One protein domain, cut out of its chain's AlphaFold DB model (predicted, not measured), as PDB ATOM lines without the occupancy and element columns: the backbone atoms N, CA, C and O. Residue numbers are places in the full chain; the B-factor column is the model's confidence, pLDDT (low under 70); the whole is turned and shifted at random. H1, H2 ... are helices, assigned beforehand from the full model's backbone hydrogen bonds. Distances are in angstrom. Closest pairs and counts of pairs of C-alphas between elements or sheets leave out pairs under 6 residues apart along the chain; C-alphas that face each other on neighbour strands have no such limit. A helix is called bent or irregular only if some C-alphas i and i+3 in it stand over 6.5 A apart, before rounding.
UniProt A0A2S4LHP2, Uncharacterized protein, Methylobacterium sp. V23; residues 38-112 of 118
ATOM      1  N   SER A  38       6.369  -0.121 -52.365       91.00
ATOM      2  CA  SER A  38       6.459  -1.432 -52.999       91.00
ATOM      3  C   SER A  38       5.100  -2.114 -52.961       91.00
ATOM      4  O   SER A  38       4.245  -1.788 -52.134       91.00
ATOM      5  N   ARG A  39       4.894  -3.104 -53.833       92.06
ATOM      6  CA  ARG A  39       3.662  -3.903 -53.823       92.06
ATOM      7  C   ARG A  39       3.407  -4.536 -52.452       92.06
ATOM      8  O   ARG A  39       2.300  -4.434 -51.944       92.06
ATOM      9  N   LEU A  40       4.442  -5.103 -51.829       90.62
ATOM     10  CA  LEU A  40       4.351  -5.706 -50.494       90.62
ATOM     11  C   LEU A  40       3.964  -4.682 -49.417       90.62
ATOM     12  O   LEU A  40       3.158  -4.991 -48.537       90.62
ATOM     13  N   CYS A  41       4.509  -3.462 -49.502       92.19
ATOM     14  CA  CYS A  41       4.132  -2.359 -48.621       92.19
ATOM     15  C   CYS A  41       2.645  -2.015 -48.787       92.19
ATOM     16  O   CYS A  41       1.923  -1.949 -47.796       92.19
ATOM     17  N   MET A  42       2.159  -1.879 -50.026       93.56
ATOM     18  CA  MET A  42       0.758  -1.543 -50.301       93.56
ATOM     19  C   MET A  42      -0.206  -2.664 -49.903       93.56
ATOM     20  O   MET A  42      -1.232  -2.392 -49.291       93.56
ATOM     21  N   GLU A  43       0.121  -3.928 -50.180       93.38
ATOM     22  CA  GLU A  43      -0.696  -5.080 -49.770       93.38
ATOM     23  C   GLU A  43      -0.779  -5.202 -48.242       93.38
ATOM     24  O   GLU A  43      -1.848  -5.478 -47.693       93.38
ATOM     25  N   SER A  44       0.330  -4.938 -47.543       93.12
ATOM     26  CA  SER A  44       0.339  -4.881 -46.078       93.12
ATOM     27  C   SER A  44      -0.470  -3.688 -45.568       93.12
ATOM     28  O   SER A  44      -1.274  -3.838 -44.654       93.12
ATOM     29  N   TYR A  45      -0.327  -2.511 -46.177       93.81
ATOM     30  CA  TYR A  45      -1.082  -1.320 -45.794       93.81
ATOM     31  C   TYR A  45      -2.596  -1.504 -45.983       93.81
ATOM     32  O   TYR A  45      -3.372  -1.197 -45.081       93.81
ATOM     33  N   LEU A  46      -3.022  -2.080 -47.110       93.19
ATOM     34  CA  LEU A  46      -4.428  -2.386 -47.385       93.19
ATOM     35  C   LEU A  46      -5.001  -3.397 -46.388       93.19
ATOM     36  O   LEU A  46      -6.118  -3.213 -45.905       93.19
ATOM     37  N   ALA A  47      -4.240  -4.440 -46.052       93.31
ATOM     38  CA  ALA A  47      -4.659  -5.405 -45.044       93.31
ATOM     39  C   ALA A  47      -4.794  -4.763 -43.661       93.31
ATOM     40  O   ALA A  47      -5.789  -4.987 -42.975       93.31
ATOM     41  N   TRP A  48      -3.837  -3.919 -43.277       94.75
ATOM     42  CA  TRP A  48      -3.902  -3.176 -42.025       94.75
ATOM     43  C   TRP A  48      -5.148  -2.274 -41.974       94.75
ATOM     44  O   TRP A  48      -5.930  -2.373 -41.032       94.75
ATOM     45  N   LEU A  49      -5.409  -1.489 -43.030       94.25
ATOM     46  CA  LEU A  49      -6.601  -0.637 -43.132       94.25
ATOM     47  C   LEU A  49      -7.913  -1.428 -43.074       94.25
ATOM     48  O   LEU A  49      -8.886  -0.962 -42.479       94.25
ATOM     49  N   HIS A  50      -7.963  -2.612 -43.691       91.94
ATOM     50  CA  HIS A  50      -9.139  -3.479 -43.634       91.94
ATOM     51  C   HIS A  50      -9.491  -3.843 -42.185       91.94
ATOM     52  O   HIS A  50     -10.652  -3.727 -41.784       91.94
ATOM     53  N   PHE A  51      -8.492  -4.244 -41.397       91.44
ATOM     54  CA  PHE A  51      -8.686  -4.625 -40.000       91.44
ATOM     55  C   PHE A  51      -8.990  -3.441 -39.090       91.44
ATOM     56  O   PHE A  51      -9.917  -3.543 -38.290       91.44
ATOM     57  N   GLU A  52      -8.311  -2.309 -39.276       94.75
ATOM     58  CA  GLU A  52      -8.617  -1.055 -38.577       94.75
ATOM     59  C   GLU A  52     -10.068  -0.631 -38.804       94.75
ATOM     60  O   GLU A  52     -10.822  -0.431 -37.853       94.75
ATOM     61  N   LYS A  53     -10.510  -0.588 -40.071       93.00
ATOM     62  CA  LYS A  53     -11.899  -0.265 -40.413       93.00
ATOM     63  C   LYS A  53     -12.867  -1.233 -39.743       93.00
ATOM     64  O   LYS A  53     -13.862  -0.798 -39.170       93.00
ATOM     65  N   ARG A  54     -12.611  -2.541 -39.838       90.94
ATOM     66  CA  ARG A  54     -13.488  -3.573 -39.269       90.94
ATOM     67  C   ARG A  54     -13.592  -3.441 -37.748       90.94
ATOM     68  O   ARG A  54     -14.689  -3.573 -37.213       90.94
ATOM     69  N   ALA A  55     -12.477  -3.177 -37.072       92.12
ATOM     70  CA  ALA A  55     -12.413  -2.989 -35.629       92.12
ATOM     71  C   ALA A  55     -13.177  -1.729 -35.198       92.12
ATOM     72  O   ALA A  55     -14.105  -1.822 -34.398       92.12
ATOM     73  N   VAL A  56     -12.881  -0.572 -35.802       94.69
ATOM     74  CA  VAL A  56     -13.577   0.692 -35.503       94.69
ATOM     75  C   VAL A  56     -15.073   0.584 -35.794       94.69
ATOM     76  O   VAL A  56     -15.890   0.985 -34.974       94.69
ATOM     77  N   HIS A  57     -15.457  -0.007 -36.926       92.44
ATOM     78  CA  HIS A  57     -16.864  -0.205 -37.267       92.44
ATOM     79  C   HIS A  57     -17.581  -1.104 -36.255       92.44
ATOM     80  O   HIS A  57     -18.689  -0.791 -35.841       92.44
ATOM     81  N   SER A  58     -16.958  -2.214 -35.851       90.31
ATOM     82  CA  SER A  58     -17.513  -3.127 -34.846       90.31
ATOM     83  C   SER A  58     -17.728  -2.436 -33.493       90.31
ATOM     84  O   SER A  58     -18.697  -2.743 -32.805       90.31
ATOM     85  N   ALA A  59     -16.858  -1.486 -33.141       92.81
ATOM     86  CA  ALA A  59     -16.964  -0.716 -31.909       92.81
ATOM     87  C   ALA A  59     -18.018   0.406 -31.972       92.81
ATOM     88  O   ALA A  59     -18.719   0.635 -30.991       92.81
ATOM     89  N   LEU A  60     -18.115   1.118 -33.101       94.19
ATOM     90  CA  LEU A  60     -19.034   2.253 -33.266       94.19
ATOM     91  C   LEU A  60     -20.464   1.832 -33.611       94.19
ATOM     92  O   LEU A  60     -21.404   2.513 -33.219       94.19
ATOM     93  N   TYR A  61     -20.610   0.727 -34.342       93.25
ATOM     94  CA  TYR A  61     -21.882   0.252 -34.882       93.25
ATOM     95  C   TYR A  61     -22.054  -1.246 -34.591       93.25
ATOM     96  O   TYR A  61     -22.050  -2.068 -35.517       93.25
ATOM     97  N   PRO A  62     -22.141  -1.643 -33.309       89.69
ATOM     98  CA  PRO A  62     -22.238  -3.050 -32.915       89.69
ATOM     99  C   PRO A  62     -23.479  -3.757 -33.483       89.69
ATOM    100  O   PRO A  62     -23.486  -4.982 -33.611       89.69
ATOM    101  N   GLU A  63     -24.519  -3.002 -33.832       90.88
ATOM    102  CA  GLU A  63     -25.756  -3.473 -34.449       90.88
ATOM    103  C   GLU A  63     -25.620  -3.805 -35.940       90.88
ATOM    104  O   GLU A  63     -26.420  -4.577 -36.475       90.88
ATOM    105  N   ILE A  64     -24.617  -3.249 -36.627       84.88
ATOM    106  CA  ILE A  64     -24.430  -3.474 -38.058       84.88
ATOM    107  C   ILE A  64     -23.629  -4.771 -38.262       84.88
ATOM    108  O   ILE A  64     -22.535  -4.923 -37.706       84.88
ATOM    109  N   PRO A  65     -24.113  -5.714 -39.098       80.62
ATOM    110  CA  PRO A  65     -23.394  -6.947 -39.386       80.62
ATOM    111  C   PRO A  65     -21.961  -6.669 -39.845       80.62
ATOM    112  O   PRO A  65     -21.723  -5.857 -40.738       80.62
ATOM    113  N   LYS A  66     -20.996  -7.400 -39.278       70.38
ATOM    114  CA  LYS A  66     -19.551  -7.143 -39.437       70.38
ATOM    115  C   LYS A  66     -19.003  -7.406 -40.854       70.38
ATOM    116  O   LYS A  66     -17.789  -7.418 -41.040       70.38
ATOM    117  N   GLY A  67     -19.869  -7.617 -41.847       70.81
ATOM    118  CA  GLY A  67     -19.524  -7.943 -43.230       70.81
ATOM    119  C   GLY A  67     -18.702  -9.227 -43.374       70.81
ATOM    120  O   GLY A  67     -18.337  -9.889 -42.395       70.81
ATOM    121  N   THR A  68     -18.380  -9.577 -44.618       73.56
ATOM    122  CA  THR A  68     -17.527 -10.731 -44.922       73.56
ATOM    123  C   THR A  68     -16.103 -10.484 -44.427       73.56
ATOM    124  O   THR A  68     -15.485  -9.467 -44.743       73.56
ATOM    125  N   PHE A  69     -15.579 -11.426 -43.645       73.62
ATOM    126  CA  PHE A  69     -14.169 -11.467 -43.282       73.62
ATOM    127  C   PHE A  69     -13.357 -11.953 -44.485       73.62
ATOM    128  O   PHE A  69     -13.602 -13.050 -44.987       73.62
ATOM    129  N   VAL A  70     -12.403 -11.143 -44.941       68.12
ATOM    130  CA  VAL A  70     -11.452 -11.545 -45.980       68.12
ATOM    131  C   VAL A  70     -10.130 -11.862 -45.282       68.12
ATOM    132  O   VAL A  70      -9.474 -10.933 -44.806       68.12
ATOM    133  N   PRO A  71      -9.732 -13.143 -45.171       66.06
ATOM    134  CA  PRO A  71      -8.426 -13.477 -44.629       66.06
ATOM    135  C   PRO A  71      -7.349 -12.922 -45.561       66.06
ATOM    136  O   PRO A  71      -7.285 -13.265 -46.740       66.06
ATOM    137  N   LEU A  72      -6.504 -12.051 -45.021       76.75
ATOM    138  CA  LEU A  72      -5.284 -11.583 -45.665       76.75
ATOM    139  C   LEU A  72      -4.136 -12.123 -44.816       76.75
ATOM    140  O   LEU A  72      -4.047 -11.782 -43.644       76.75
ATOM    141  N   ASP A  73      -3.293 -12.993 -45.366       83.12
ATOM    142  CA  ASP A  73      -2.148 -13.553 -44.638       83.12
ATOM    143  C   ASP A  73      -0.880 -12.758 -44.965       83.12
ATOM    144  O   ASP A  73      -0.049 -13.143 -45.787       83.12
ATOM    145  N   ASN A  74      -0.784 -11.554 -44.400       90.12
ATOM    146  CA  ASN A  74       0.379 -10.687 -44.565       90.12
ATOM    147  C   ASN A  74       0.663  -9.872 -43.295       90.12
ATOM    148  O   ASN A  74      -0.099  -9.898 -42.328       90.12
ATOM    149  N   LYS A  75       1.774  -9.124 -43.281       91.25
ATOM    150  CA  LYS A  75       2.232  -8.400 -42.083       91.25
ATOM    151  C   LYS A  75       1.239  -7.355 -41.569       91.25
ATOM    152  O   LYS A  75       1.168  -7.160 -40.359       91.25
ATOM    153  N   GLY A  76       0.458  -6.724 -42.444       91.19
ATOM    154  CA  GLY A  76      -0.561  -5.756 -42.031       91.19
ATOM    155  C   GLY A  76      -1.761  -6.394 -41.336       91.19
ATOM    156  O   GLY A  76      -2.286  -5.844 -40.371       91.19
ATOM    157  N   ALA A  77      -2.158  -7.586 -41.778       89.50
ATOM    158  CA  ALA A  77      -3.164  -8.378 -41.085       89.50
ATOM    159  C   ALA A  77      -2.630  -8.934 -39.759       89.50
ATOM    160  O   ALA A  77      -3.242  -8.729 -38.714       89.50
ATOM    161  N   LEU A  78      -1.447  -9.560 -39.784       89.88
ATOM    162  CA  LEU A  78      -0.807 -10.161 -38.608       89.88
ATOM    163  C   LEU A  78      -0.554  -9.163 -37.476       89.88
ATOM    164  O   LEU A  78      -0.527  -9.569 -36.319       89.88
ATOM    165  N   PHE A  79      -0.426  -7.871 -37.782       90.94
ATOM    166  CA  PHE A  79      -0.376  -6.807 -36.777       90.94
ATOM    167  C   PHE A  79      -1.535  -6.888 -35.764       90.94
ATOM    168  O   PHE A  79      -1.336  -6.618 -34.585       90.94
ATOM    169  N   HIS A  80      -2.722  -7.312 -36.206       89.19
ATOM    170  CA  HIS A  80      -3.926  -7.437 -35.378       89.19
ATOM    171  C   HIS A  80      -4.098  -8.832 -34.755       89.19
ATOM    172  O   HIS A  80      -4.947  -9.020 -33.885       89.19
ATOM    173  N   PHE A  81      -3.320  -9.815 -35.219       84.06
ATOM    174  CA  PHE A  81      -3.456 -11.236 -34.874       84.06
ATOM    175  C   PHE A  81      -2.244 -11.820 -34.142       84.06
ATOM    176  O   PHE A  81      -2.238 -13.018 -33.856       84.06
ATOM    177  N   ALA A  82      -1.217 -11.006 -33.873       71.44
ATOM    178  CA  ALA A  82      -0.023 -11.395 -33.124       71.44
ATOM    179  C   ALA A  82      -0.383 -12.211 -31.874       71.44
ATOM    180  O   ALA A  82      -1.407 -11.916 -31.275       71.44
ATOM    181  N   ASP A  83       0.431 -13.226 -31.541       65.00
ATOM    182  CA  ASP A  83       0.437 -14.148 -30.375       65.00
ATOM    183  C   ASP A  83      -0.888 -14.588 -29.704       65.00
ATOM    184  O   ASP A  83      -0.841 -15.324 -28.725       65.00
ATOM    185  N   ARG A  84      -2.064 -14.162 -30.179       65.31
ATOM    186  CA  ARG A  84      -3.276 -14.069 -29.351       65.31
ATOM    187  C   ARG A  84      -4.583 -14.265 -30.097       65.31
ATOM    188  O   ARG A  84      -5.657 -14.111 -29.507       65.31
ATOM    189  N   PHE A  85      -4.511 -14.568 -31.390       76.62
ATOM    190  CA  PHE A  85      -5.695 -14.901 -32.165       76.62
ATOM    191  C   PHE A  85      -6.437 -16.074 -31.509       76.62
ATOM    192  O   PHE A  85      -5.859 -17.137 -31.292       76.62
ATOM    193  N   GLY A  86      -7.717 -15.870 -31.188       70.62
ATOM    194  CA  GLY A  86      -8.571 -16.902 -30.597       70.62
ATOM    195  C   GLY A  86      -8.628 -16.943 -29.066       70.62
ATOM    196  O   GLY A  86      -9.358 -17.777 -28.543       70.62
ATOM    197  N   HIS A  87      -7.936 -16.059 -28.333       83.38
ATOM    198  CA  HIS A  87      -8.174 -15.915 -26.886       83.38
ATOM    199  C   HIS A  87      -9.456 -15.134 -26.587       83.38
ATOM    200  O   HIS A  87      -9.809 -14.205 -27.311       83.38
ATOM    201  N   ASP A  88     -10.118 -15.441 -25.474       84.44
ATOM    202  CA  ASP A  88     -11.279 -14.674 -25.020       84.44
ATOM    203  C   ASP A  88     -10.948 -13.178 -24.900       84.44
ATOM    204  O   ASP A  88      -9.913 -12.779 -24.364       84.44
ATOM    205  N   GLY A  89     -11.828 -12.332 -25.441       83.94
ATOM    206  CA  GLY A  89     -11.650 -10.880 -25.410       83.94
ATOM    207  C   GLY A  89     -10.663 -10.311 -26.439       83.94
ATOM    208  O   GLY A  89     -10.457  -9.095 -26.458       83.94
ATOM    209  N   TRP A  90     -10.043 -11.140 -27.295       87.00
ATOM    210  CA  TRP A  90      -9.029 -10.665 -28.249       87.00
ATOM    211  C   TRP A  90      -9.567  -9.562 -29.170       87.00
ATOM    212  O   TRP A  90      -8.898  -8.555 -29.390       87.00
ATOM    213  N   TRP A  91     -10.797  -9.714 -29.668       88.50
ATOM    214  CA  TRP A  91     -11.375  -8.765 -30.615       88.50
ATOM    215  C   TRP A  91     -11.742  -7.436 -29.950       88.50
ATOM    216  O   TRP A  91     -11.474  -6.383 -30.518       88.50
ATOM    217  N   GLN A  92     -12.260  -7.464 -28.719       90.44
ATOM    218  CA  GLN A  92     -12.559  -6.261 -27.938       90.44
ATOM    219  C   GLN A  92     -11.300  -5.421 -27.703       90.44
ATOM    220  O   GLN A  92     -11.338  -4.197 -27.772       90.44
ATOM    221  N   ARG A  93     -10.153  -6.064 -27.470       89.44
ATOM    222  CA  ARG A  93      -8.864  -5.364 -27.414       89.44
ATOM    223  C   ARG A  93      -8.525  -4.718 -28.756       89.44
ATOM    224  O   ARG A  93      -8.173  -3.545 -28.772       89.44
ATOM    225  N   VAL A  94      -8.620  -5.465 -29.860       91.50
ATOM    226  CA  VAL A  94      -8.331  -4.940 -31.207       91.50
ATOM    227  C   VAL A  94      -9.193  -3.709 -31.509       91.50
ATOM    228  O   VAL A  94      -8.674  -2.719 -32.018       91.50
ATOM    229  N   GLU A  95     -10.472  -3.735 -31.127       93.06
ATOM    230  CA  GLU A  95     -11.384  -2.588 -31.190       93.06
ATOM    231  C   GLU A  95     -10.844  -1.376 -30.413       93.06
ATOM    232  O   GLU A  95     -10.702  -0.297 -30.988       93.06
ATOM    233  N   GLN A  96     -10.483  -1.545 -29.136       94.25
ATOM    234  CA  GLN A  96      -9.960  -0.449 -28.310       94.25
ATOM    235  C   GLN A  96      -8.631   0.109 -28.832       94.25
ATOM    236  O   GLN A  96      -8.414   1.320 -28.844       94.25
ATOM    237  N   GLU A  97      -7.735  -0.763 -29.283       94.31
ATOM    238  CA  GLU A  97      -6.438  -0.351 -29.804       94.31
ATOM    239  C   GLU A  97      -6.573   0.397 -31.144       94.31
ATOM    240  O   GLU A  97      -5.879   1.395 -31.352       94.31
ATOM    241  N   ALA A  98      -7.488  -0.027 -32.024       95.44
ATOM    242  CA  ALA A  98      -7.805   0.672 -33.272       95.44
ATOM    243  C   ALA A  98      -8.412   2.062 -33.005       95.44
ATOM    244  O   ALA A  98      -7.955   3.065 -33.562       95.44
ATOM    245  N   LEU A  99      -9.373   2.154 -32.074       96.31
ATOM    246  CA  LEU A  99      -9.940   3.434 -31.629       96.31
ATOM    247  C   LEU A  99      -8.858   4.383 -31.094       96.31
ATOM    248  O   LEU A  99      -8.857   5.567 -31.429       96.31
ATOM    249  N   GLY A 100      -7.908   3.870 -30.307       95.81
ATOM    250  CA  GLY A 100      -6.790   4.656 -29.782       95.81
ATOM    251  C   GLY A 100      -5.807   5.134 -30.860       95.81
ATOM    252  O   GLY A 100      -5.252   6.228 -30.745       95.81
ATOM    253  N   ARG A 101      -5.597   4.349 -31.927       96.12
ATOM    254  CA  ARG A 101      -4.708   4.717 -33.044       96.12
ATOM    255  C   ARG A 101      -5.331   5.716 -34.011       96.12
ATOM    256  O   ARG A 101      -4.593   6.535 -34.561       96.12
ATOM    257  N   ALA A 102      -6.647   5.680 -34.217       95.75
ATOM    258  CA  ALA A 102      -7.310   6.482 -35.244       95.75
ATOM    259  C   ALA A 102      -6.966   7.991 -35.182       95.75
ATOM    260  O   ALA A 102      -6.546   8.527 -36.210       95.75
ATOM    261  N   PRO A 103      -7.001   8.684 -34.020       93.50
ATOM    262  CA  PRO A 103      -6.624  10.099 -33.952       93.50
ATOM    263  C   PRO A 103      -5.161  10.357 -34.329       93.50
ATOM    264  O   PRO A 103      -4.852  11.366 -34.958       93.50
ATOM    265  N   VAL A 104      -4.249   9.449 -33.965       91.88
ATOM    266  CA  VAL A 104      -2.815   9.570 -34.277       91.88
ATOM    267  C   VAL A 104      -2.577   9.392 -35.774       91.88
ATOM    268  O   VAL A 104      -1.836  10.164 -36.381       91.88
ATOM    269  N   VAL A 105      -3.231   8.406 -36.388       93.06
ATOM    270  CA  VAL A 105      -3.127   8.123 -37.827       93.06
ATOM    271  C   VAL A 105      -3.669   9.292 -38.638       93.06
ATOM    272  O   VAL A 105      -2.971   9.789 -39.523       93.06
ATOM    273  N   LEU A 106      -4.863   9.785 -38.295       92.44
ATOM    274  CA  LEU A 106      -5.470  10.935 -38.960       92.44
ATOM    275  C   LEU A 106      -4.601  12.198 -38.805       92.44
ATOM    276  O   LEU A 106      -4.399  12.911 -39.790       92.44
ATOM    277  N   ALA A 107      -3.998  12.424 -37.626       87.56
ATOM    278  CA  ALA A 107      -3.044  13.521 -37.402       87.56
ATOM    279  C   ALA A 107      -1.835  13.411 -38.331       87.56
ATOM    280  O   ALA A 107      -1.415  14.389 -38.946       87.56
ATOM    281  N   THR A 108      -1.284  12.201 -38.424       87.50
ATOM    282  CA  THR A 108      -0.043  11.912 -39.146       87.50
ATOM    283  C   THR A 108      -0.200  12.152 -40.645       87.50
ATOM    284  O   THR A 108       0.685  12.734 -41.271       87.50
ATOM    285  N   VAL A 109      -1.340  11.763 -41.225       89.44
ATOM    286  CA  VAL A 109      -1.632  12.023 -42.646       89.44
ATOM    287  C   VAL A 109      -2.130  13.451 -42.896       89.44
ATOM    288  O   VAL A 109      -2.192  13.893 -44.042       89.44
ATOM    289  N   GLY A 110      -2.424  14.208 -41.835       88.31
ATOM    290  CA  GLY A 110      -2.939  15.570 -41.918       88.31
ATOM    291  C   GLY A 110      -4.380  15.648 -42.405       88.31
ATOM    292  O   GLY A 110      -4.722  16.601 -43.100       88.31
ATOM    293  N   CYS A 111      -5.184  14.640 -42.071       89.25
ATOM    294  CA  CYS A 111      -6.636  14.734 -42.154       89.25
ATOM    295  C   CYS A 111      -7.107  15.731 -41.085       89.25
ATOM    296  O   CYS A 111      -6.533  15.749 -39.999       89.25
ATOM    297  N   ASP A 112      -8.116  16.550 -41.360       86.88
ATOM    298  CA  ASP A 112      -8.710  17.441 -40.358       86.88
ATOM    299  C   ASP A 112     -10.090  16.916 -39.960       86.88
ATOM    300  O   ASP A 112     -11.096  17.232 -40.578       86.88
TER     301      ASP A 112
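AT A GLANCE: This is residues 38 to 112 of the 118 residues of an uncharacterized protein of Methylobacterium sp. V23 (UniProt A0A2S4LHP2). Two long helices, H1 and H3, cross off-centre as a lopsided X, with the second half of H1 against the first half of H3. The one-turn helix H2 packs on H1 nearer the start of H1, and the far part of H3, residues 104 to 109, sticks out with Gly 110. The long link of residues 61 to 74 leads back from the end of H1 to H2, and residues 82 to 89 make a free loop before H3. The printed part has 75 residues, with three named helices in the order H1, H2, H3 and no named strand, and its class is all helix. It is compact, with a radius of gyration of the C-alphas of 12.8 A and spans of 34 by 30 by 23 A.

IN THESE COORDINATES: H1, residues 39 to 60, runs 31.2 A from C-alpha 39 at (3.662, -3.903, -53.823) to C-alpha 60 at (-19.034, 2.253, -33.266). H3, residues 90 to 109, runs 27.9 A and ends with C-alpha 109 at (-1.632, 12.023, -42.646). H3 is only just irregular, with C-alphas 100 and 103 6.9 A apart, and has a kink of 36 degrees near residue 103. H2 is residues 75 to 78.

HOW THE PARTS SIT: H1 touches H3 with residues 52 to 59 alone, and H3 touches H1 with residues 91 to 99 alone; their closest C-alphas, of Ala 55 and Glu 95, are 4.6 A apart. They run opposite ways at a steep tilt of 65 degrees. H1 touches H2 with residues 43 to 51 alone; the closest C-alphas, of Trp 48 and Gly 76, are 4.2 A apart. H2 and H3 are apart. Every O i to N i+4 pair is within hydrogen-bond range in H1, and 14 of 16 are in H3; H2 is too short for such a pair.

THE WHOLE: The C-alphas farthest apart, of Ser 38 and Glu 63, are 37.2 A from each other. The printed part has no cut, and both links, H1 to H2 and H2 to H3, are long. Mean pLDDT of the printed part is 87.7; residues 70 to 71 and 83 to 84 are under 70.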